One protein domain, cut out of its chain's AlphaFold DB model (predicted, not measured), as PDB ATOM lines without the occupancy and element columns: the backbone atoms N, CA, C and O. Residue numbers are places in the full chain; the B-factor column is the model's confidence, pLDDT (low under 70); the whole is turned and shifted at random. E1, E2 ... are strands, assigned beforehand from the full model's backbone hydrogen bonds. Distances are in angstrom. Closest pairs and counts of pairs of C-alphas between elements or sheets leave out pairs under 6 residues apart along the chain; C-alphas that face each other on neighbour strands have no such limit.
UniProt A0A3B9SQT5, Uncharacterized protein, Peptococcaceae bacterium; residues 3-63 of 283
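Overview. This is residues 3 to 63 of the 283 residues of an uncharacterized protein of Peptococcaceae bacterium (UniProt A0A3B9SQT5). Picture one sheet folded back on itself: the long, bent hairpin of E4 and E5 curves like a bow round one side of a small three-stranded meander, E1 E2 E3. E3 is the hinge, joined to the bow along E5, where C-alphas 22 to 25 of E3 face C-alphas 51 to 54 of E5, and the leaf E1 E2 faces the leaf E5 E4. The printed part has 61 residues with no named helix and five named strands, E1 to E5 along the chain, in the sheet order E1 E2 E3 E5 E4, mixed; the class is all strand. The whole is compact, with a radius of gyration of the C-alphas of 10.6 A, and rounded, spanning 29 by 22 by 20 A.

Along the chain. Look first for the two longest strands. Find C-alpha 35 at (120.786, 146.296, 76.107); from there E4, residues 35 to 47, runs 24.7 A and bends by 99 degrees at residue 42. E5, residues 50 to 62, also spans 24.7 A, bends by 102 degrees at residue 58 and ends with C-alpha 62 at (119.120, 150.819, 74.466). E3 is residues 20 to 25, 16.0 A long, and E2 is residues 11 to 15, 11.7 A. E1, residues 3 to 6, measures 7.2 A and begins with C-alpha 3 at (120.594, 140.957, 76.086).

Arrangement. Begin in the strongly twisted sheet with the hairpin of E4 and E5, antiparallel at 167 degrees. Look there for N 36 and O 61, 2.8 A apart, and N 52 and O 45, also 2.8 A, both within hydrogen-bond range. On E5 you find E3 as its parallel neighbour: C-alphas 22 and 51 face each other at 4.8 A, and N 23 and O 51 are 2.9 A apart. E2 and E3 form an antiparallel hairpin at 141 degrees, with N 13 and O 22 at 2.9 A. E1 and E2 form another, at 170 degrees, with N 4 and O 12 at 2.9 A. The edge strands are E1 and E4; their closest C-alphas, those of Val 3 and Glu 35, are 5.3 A apart. E1 and E5 are apart, and so are E3 and E4.

Size, cuts and confidence. Follow residues 3 to 63 and you will meet no cut in the printed part. The two C-alphas farthest apart are those of Gly 48 and Ile 62, 30.3 A. The links E1 to E2, E2 to E3 and E4 to E5 are tight, while E3 to E4, with 9 residues between, is short. In the B-factor column the mean pLDDT of the printed part is 95.0, and no printed residue is under 70.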
ATOM      1  N   VAL A   3     120.556 141.689  74.813       98.56
ATOM      2  CA  VAL A   3     120.594 140.957  76.086       98.56
ATOM      3  C   VAL A   3     119.171 140.664  76.543       98.56
ATOM      4  O   VAL A   3     118.355 141.574  76.659       98.56
ATOM      5  N   VAL A   4     118.882 139.394  76.809       98.31
ATOM      6  CA  VAL A   4     117.569 138.930  77.287       98.31
ATOM      7  C   VAL A   4     117.639 138.309  78.682       98.31
ATOM      8  O   VAL A   4     116.634 138.271  79.379       98.31
ATOM      9  N   ALA A   5     118.831 137.886  79.115       98.00
ATOM     10  CA  ALA A   5     119.093 137.513  80.499       98.00
ATOM     11  C   ALA A   5     120.557 137.767  80.871       98.00
ATOM     12  O   ALA A   5     121.472 137.413  80.111       98.00
ATOM     13  N   VAL A   6     120.776 138.330  82.057       97.06
ATOM     14  CA  VAL A   6     122.094 138.441  82.680       97.06
ATOM     15  C   VAL A   6     122.287 137.297  83.673       97.06
ATOM     16  O   VAL A   6     121.566 137.180  84.661       97.06
ATOM     17  N   GLU A   7     123.276 136.444  83.410       93.75
ATOM     18  CA  GLU A   7     123.675 135.348  84.299       93.75
ATOM     19  C   GLU A   7     124.933 135.739  85.087       93.75
ATOM     20  O   GLU A   7     125.558 136.766  84.838       93.75
ATOM     21  N   ARG A   8     125.392 134.872  85.996       88.50
ATOM     22  CA  ARG A   8     126.563 135.154  86.848       88.50
ATOM     23  C   ARG A   8     127.868 135.448  86.087       88.50
ATOM     24  O   ARG A   8     128.720 136.163  86.599       88.50
ATOM     25  N   VAL A   9     128.085 134.820  84.926       90.56
ATOM     26  CA  VAL A   9     129.352 134.916  84.156       90.56
ATOM     27  C   VAL A   9     129.154 135.047  82.642       90.56
ATOM     28  O   VAL A   9     130.118 135.015  81.872       90.56
ATOM     29  N   SER A  10     127.907 135.124  82.191       95.56
ATOM     30  CA  SER A  10     127.552 135.102  80.774       95.56
ATOM     31  C   SER A  10     126.264 135.866  80.535       95.56
ATOM     32  O   SER A  10     125.475 136.068  81.450       95.56
ATOM     33  N   LEU A  11     126.021 136.214  79.281       97.94
ATOM     34  CA  LEU A  11     124.780 136.837  78.851       97.94
ATOM     35  C   LEU A  11     124.057 135.880  77.914       97.94
ATOM     36  O   LEU A  11     124.671 135.338  76.988       97.94
ATOM     37  N   ARG A  12     122.757 135.681  78.131       97.94
ATOM     38  CA  ARG A  12     121.892 135.122  77.092       97.94
ATOM     39  C   ARG A  12     121.429 136.279  76.228       97.94
ATOM     40  O   ARG A  12     120.924 137.289  76.721       97.94
ATOM     41  N   CYS A  13     121.663 136.149  74.930       97.81
ATOM     42  CA  CYS A  13     121.378 137.194  73.970       97.81
ATOM     43  C   CYS A  13     120.628 136.657  72.755       97.81
ATOM     44  O   CYS A  13     120.700 135.477  72.415       97.81
ATOM     45  N   LEU A  14     120.006 137.573  72.021       97.12
ATOM     46  CA  LEU A  14     119.512 137.364  70.672       97.12
ATOM     47  C   LEU A  14     120.453 138.047  69.674       97.12
ATOM     48  O   LEU A  14     120.756 139.245  69.762       97.12
ATOM     49  N   ARG A  15     120.939 137.290  68.689       95.38
ATOM     50  CA  ARG A  15     121.715 137.838  67.574       95.38
ATOM     51  C   ARG A  15     120.763 138.476  66.564       95.38
ATOM     52  O   ARG A  15     120.040 137.772  65.866       95.38
ATOM     53  N   LEU A  16     120.775 139.804  66.509       95.31
ATOM     54  CA  LEU A  16     119.998 140.604  65.560       95.31
ATOM     55  C   LEU A  16     120.603 140.531  64.136       95.31
ATOM     56  O   LEU A  16     121.821 140.355  64.026       95.31
ATOM     57  N   PRO A  17     119.790 140.687  63.070       93.81
ATOM     58  CA  PRO A  17     118.333 140.865  63.103       93.81
ATOM     59  C   PRO A  17     117.548 139.550  63.247       93.81
ATOM     60  O   PRO A  17     116.392 139.592  63.645       93.81
ATOM     61  N   GLU A  18     118.156 138.382  63.000       92.62
ATOM     62  CA  GLU A  18     117.432 137.092  62.955       92.62
ATOM     63  C   GLU A  18     116.938 136.569  64.318       92.62
ATOM     64  O   GLU A  18     116.326 135.504  64.376       92.62
ATOM     65  N   ARG A  19     117.257 137.262  65.417       94.25
ATOM     66  CA  ARG A  19     116.926 136.897  66.806       94.25
ATOM     67  C   ARG A  19     117.310 135.462  67.178       94.25
ATOM     68  O   ARG A  19     116.598 134.775  67.900       94.25
ATOM     69  N   ARG A  20     118.466 134.990  66.705       93.25
ATOM     70  CA  ARG A  20     118.956 133.652  67.080       93.25
ATOM     71  C   ARG A  20     119.552 133.673  68.492       93.25
ATOM     72  O   ARG A  20     120.420 134.517  68.726       93.25
ATOM     73  N   PRO A  21     119.161 132.755  69.396       95.62
ATOM     74  CA  PRO A  21     119.750 132.671  70.729       95.62
ATOM     75  C   PRO A  21     121.258 132.415  70.678       95.62
ATOM     76  O   PRO A  21     121.725 131.545  69.939       95.62
ATOM     77  N   VAL A  22     122.016 133.160  71.476       96.69
ATOM     78  CA  VAL A  22     123.465 133.016  71.632       96.69
ATOM     79  C   VAL A  22     123.863 133.275  73.082       96.69
ATOM     80  O   VAL A  22     123.358 134.200  73.713       96.69
ATOM     81  N   ILE A  23     124.784 132.472  73.610       97.56
ATOM     82  CA  ILE A  23     125.412 132.728  74.910       97.56
ATOM     83  C   ILE A  23     126.723 133.478  74.679       97.56
ATOM     84  O   ILE A  23     127.649 132.939  74.066       97.56
ATOM     85  N   LEU A  24     126.806 134.707  75.183       97.31
ATOM     86  CA  LEU A  24     127.991 135.558  75.128       97.31
ATOM     87  C   LEU A  24     128.801 135.452  76.428       97.31
ATOM     88  O   LEU A  24     128.241 135.515  77.524       97.31
ATOM     89  N   ARG A  25     130.126 135.303  76.312       94.81
ATOM     90  CA  ARG A  25     131.056 135.324  77.452       94.81
ATOM     91  C   ARG A  25     132.447 135.888  77.088       94.81
ATOM     92  O   ARG A  25     132.898 135.646  75.971       94.81
ATOM     93  N   PRO A  26     133.185 136.514  78.021       90.50
ATOM     94  CA  PRO A  26     132.723 136.934  79.343       90.50
ATOM     95  C   PRO A  26     131.784 138.146  79.242       90.50
ATOM     96  O   PRO A  26     131.782 138.851  78.236       90.50
ATOM     97  N   MET A  27     130.990 138.370  80.286       89.94
ATOM     98  CA  MET A  27     130.352 139.669  80.525       89.94
ATOM     99  C   MET A  27     131.348 140.631  81.197       89.94
ATOM    100  O   MET A  27     132.343 140.173  81.767       89.94
ATOM    101  N   ARG A  28     131.091 141.939  81.162       89.62
ATOM    102  CA  ARG A  28     131.869 142.961  81.884       89.62
ATOM    103  C   ARG A  28     131.381 143.155  83.320       89.62
ATOM    104  O   ARG A  28     132.175 143.531  84.174       89.62
ATOM    105  N   GLY A  29     130.107 142.875  83.589       88.50
ATOM    106  CA  GLY A  29     129.479 143.003  84.907       88.50
ATOM    107  C   GLY A  29     128.320 143.997  84.897       88.50
ATOM    108  O   GLY A  29     127.282 143.742  85.507       88.50
ATOM    109  N   ASP A  30     128.487 145.110  84.189       92.00
ATOM    110  CA  ASP A  30     127.553 146.234  84.191       92.00
ATOM    111  C   ASP A  30     126.378 146.060  83.219       92.00
ATOM    112  O   ASP A  30     125.494 146.915  83.185       92.00
ATOM    113  N   GLU A  31     126.341 144.984  82.429       96.31
ATOM    114  CA  GLU A  31     125.267 144.746  81.466       96.31
ATOM    115  C   GLU A  31     123.922 144.466  82.144       96.31
ATOM    116  O   GLU A  31     123.874 143.859  83.217       96.31
ATOM    117  N   ALA A  32     122.833 144.861  81.493       97.56
ATOM    118  CA  ALA A  32     121.457 144.661  81.929       97.56
ATOM    119  C   ALA A  32     120.583 144.103  80.794       97.56
ATOM    120  O   ALA A  32     120.901 144.228  79.605       97.56
ATOM    121  N   GLU A  33     119.460 143.490  81.158       98.50
ATOM    122  CA  GLU A  33     118.434 143.060  80.218       98.50
ATOM    123  C   GLU A  33     117.941 144.237  79.366       98.50
ATOM    124  O   GLU A  33     117.698 145.340  79.851       98.50
ATOM    125  N   GLY A  34     117.778 143.989  78.065       98.06
ATOM    126  CA  GLY A  34     117.309 144.975  77.094       98.06
ATOM    127  C   GLY A  34     118.414 145.770  76.391       98.06
ATOM    128  O   GLY A  34     118.142 146.438  75.392       98.06
ATOM    129  N   GLU A  35     119.674 145.664  76.822       98.31
ATOM    130  CA  GLU A  35     120.786 146.296  76.107       98.31
ATOM    131  C   GLU A  35     121.073 145.629  74.758       98.31
ATOM    132  O   GLU A  35     121.157 144.406  74.630       98.31
ATOM    133  N   VAL A  36     121.321 146.444  73.735       98.38
ATOM    134  CA  VAL A  36     121.917 146.020  72.469       98.38
ATOM    135  C   VAL A  36     123.417 146.268  72.519       98.38
ATOM    136  O   VAL A  36     123.890 147.402  72.506       98.38
ATOM    137  N   LEU A  37     124.169 145.173  72.543       98.06
ATOM    138  CA  LEU A  37     125.623 145.153  72.614       98.06
ATOM    139  C   LEU A  37     126.262 145.093  71.229       98.06
ATOM    140  O   LEU A  37     125.899 144.253  70.393       98.06
ATOM    141  N   GLU A  38     127.284 145.911  71.025       97.25
ATOM    142  CA  GLU A  38     128.237 145.783  69.927       97.25
ATOM    143  C   GLU A  38     129.408 144.935  70.402       97.25
ATOM    144  O   GLU A  38     130.018 145.221  71.433       97.25
ATOM    145  N   VAL A  39     129.695 143.853  69.676       96.88
ATOM    146  CA  VAL A  39     130.660 142.844  70.116       96.88
ATOM    147  C   VAL A  39     131.580 142.462  68.976       96.88
ATOM    148  O   VAL A  39     131.116 142.081  67.902       96.88
ATOM    149  N   LEU A  40     132.883 142.504  69.248       95.81
ATOM    150  CA  LEU A  40     133.926 142.000  68.370       95.81
ATOM    151  C   LEU A  40     134.135 140.503  68.639       95.81
ATOM    152  O   LEU A  40     134.671 140.127  69.689       95.81
ATOM    153  N   PRO A  41     133.691 139.615  67.732       94.75
ATOM    154  CA  PRO A  41     133.763 138.181  67.953       94.75
ATOM    155  C   PRO A  41     135.214 137.689  67.869       94.75
ATOM    156  O   PRO A  41     135.901 137.929  66.881       94.75
ATOM    157  N   ARG A  42     135.661 136.924  68.870       95.25
ATOM    158  CA  ARG A  42     136.961 136.228  68.866       95.25
ATOM    159  C   ARG A  42     136.819 134.751  68.518       95.25
ATOM    160  O   ARG A  42     137.602 134.206  67.747       95.25
ATOM    161  N   ARG A  43     135.818 134.078  69.094       95.44
ATOM    162  CA  ARG A  43     135.567 132.648  68.869       95.44
ATOM    163  C   ARG A  43     134.077 132.351  68.908       95.44
ATOM    164  O   ARG A  43     133.400 132.735  69.851       95.44
ATOM    165  N   LYS A  44     133.595 131.589  67.929       95.00
ATOM    166  CA  LYS A  44     132.220 131.079  67.878       95.00
ATOM    167  C   LYS A  44     132.228 129.560  67.781       95.00
ATOM    168  O   LYS A  44     133.078 128.995  67.095       95.00
ATOM    169  N   TRP A  45     131.302 128.902  68.461       95.25
ATOM    170  CA  TRP A  45     131.052 127.472  68.289       95.25
ATOM    171  C   TRP A  45     129.604 127.161  68.642       95.25
ATOM    172  O   TRP A  45     128.899 127.985  69.223       95.25
ATOM    173  N   ARG A  46     129.167 125.958  68.293       94.31
ATOM    174  CA  ARG A  46     127.843 125.450  68.625       94.31
ATOM    175  C   ARG A  46     127.996 124.213  69.492       94.31
ATOM    176  O   ARG A  46     128.826 123.357  69.192       94.31
ATOM    177  N   PHE A  47     127.211 124.126  70.558       89.25
ATOM    178  CA  PHE A  47     127.113 122.924  71.381       89.25
ATOM    179  C   PHE A  47     125.632 122.583  71.564       89.25
ATOM    180  O   PHE A  47     124.852 123.385  72.076       89.25
ATOM    181  N   GLY A  48     125.225 121.416  71.058       87.31
ATOM    182  CA  GLY A  48     123.812 121.061  70.933       87.31
ATOM    183  C   GLY A  48     123.043 122.063  70.059       87.31
ATOM    184  O   GLY A  48     123.387 122.299  68.897       87.31
ATOM    185  N   ARG A  49     121.986 122.662  70.620       85.25
ATOM    186  CA  ARG A  49     121.155 123.679  69.946       85.25
ATOM    187  C   ARG A  49     121.596 125.118  70.231       85.25
ATOM    188  O   ARG A  49     121.026 126.031  69.642       85.25
ATOM    189  N   THR A  50     122.599 125.306  71.084       87.31
ATOM    190  CA  THR A  50     123.008 126.617  71.588       87.31
ATOM    191  C   THR A  50     124.248 127.107  70.853       87.31
ATOM    192  O   THR A  50     125.271 126.416  70.800       87.31
ATOM    193  N   ASP A  51     124.158 128.310  70.291       95.00
ATOM    194  CA  ASP A  51     125.312 129.012  69.742       95.00
ATOM    195  C   ASP A  51     126.032 129.748  70.880       95.00
ATOM    196  O   ASP A  51     125.410 130.375  71.737       95.00
ATOM    197  N   TYR A  52     127.356 129.669  70.898       96.75
ATOM    198  CA  TYR A  52     128.192 130.340  71.881       96.75
ATOM    199  C   TYR A  52     129.142 131.303  71.189       96.75
ATOM    200  O   TYR A  52     129.720 130.995  70.139       96.75
ATOM    201  N   LEU A  53     129.351 132.445  71.831       96.81
ATOM    202  CA  LEU A  53     130.244 133.482  71.365       96.81
ATOM    203  C   LEU A  53     131.164 133.942  72.491       96.81
ATOM    204  O   LEU A  53     130.725 134.310  73.577       96.81
ATOM    205  N   VAL A  54     132.458 133.945  72.194       96.38
ATOM    206  CA  VAL A  54     133.465 134.674  72.956       96.38
ATOM    207  C   VAL A  54     133.876 135.890  72.153       96.38
ATOM    208  O   VAL A  54     134.265 135.754  70.991       96.38
ATOM    209  N   GLY A  55     133.798 137.063  72.763       94.06
ATOM    210  CA  GLY A  55     134.123 138.324  72.116       94.06
ATOM    211  C   GLY A  55     134.204 139.466  73.113       94.06
ATOM    212  O   GLY A  55     133.745 139.337  74.245       94.06
ATOM    213  N   ASP A  56     134.792 140.567  72.667       94.69
ATOM    214  CA  ASP A  56     134.859 141.790  73.457       94.69
ATOM    215  C   ASP A  56     133.620 142.617  73.163       94.69
ATOM    216  O   ASP A  56     133.351 142.952  72.008       94.69
ATOM    217  N   ILE A  57     132.868 142.963  74.200       95.94
ATOM    218  CA  ILE A  57     131.883 144.034  74.085       95.94
ATOM    219  C   ILE A  57     132.684 145.314  73.848       95.94
ATOM    220  O   ILE A  57     133.730 145.500  74.471       95.94
ATOM    221  N   VAL A  58     132.241 146.162  72.925       96.00
ATOM    222  CA  VAL A  58     132.884 147.445  72.581       96.00
ATOM    223  C   VAL A  58     131.926 148.625  72.680       96.00
ATOM    224  O   VAL A  58     132.376 149.752  72.843       96.00
ATOM    225  N   GLY A  59     130.621 148.361  72.702       95.94
ATOM    226  CA  GLY A  59     129.587 149.361  72.925       95.94
ATOM    227  C   GLY A  59     128.311 148.719  73.457       95.94
ATOM    228  O   GLY A  59     128.080 147.522  73.266       95.94
ATOM    229  N   SER A  60     127.486 149.519  74.121       96.62
ATOM    230  CA  SER A  60     126.129 149.147  74.504       96.62
ATOM    231  C   SER A  60     125.198 150.340  74.338       96.62
ATOM    232  O   SER A  60     125.615 151.494  74.431       96.62
ATOM    233  N   ARG A  61     123.934 150.055  74.039       97.50
ATOM    234  CA  ARG A  61     122.863 151.050  73.965       97.50
ATOM    235  C   ARG A  61     121.521 150.400  74.263       97.50
ATOM    236  O   ARG A  61     121.379 149.188  74.120       97.50
ATOM    237  N   ILE A  62     120.525 151.214  74.580       98.19
ATOM    238  CA  ILE A  62     119.120 150.819  74.466       98.19
ATOM    239  C   ILE A  62     118.642 151.202  73.064       98.19
ATOM    240  O   ILE A  62     118.960 152.282  72.571       98.19
ATOM    241  N   ASP A  63     117.927 150.298  72.398       97.94
ATOM    242  CA  ASP A  63     117.476 150.476  71.017       97.94
ATOM    243  C   ASP A  63     116.014 150.034  70.905       97.94
ATOM    244  O   ASP A  63     115.703 148.840  70.894       97.94
TER     245      ASP A  63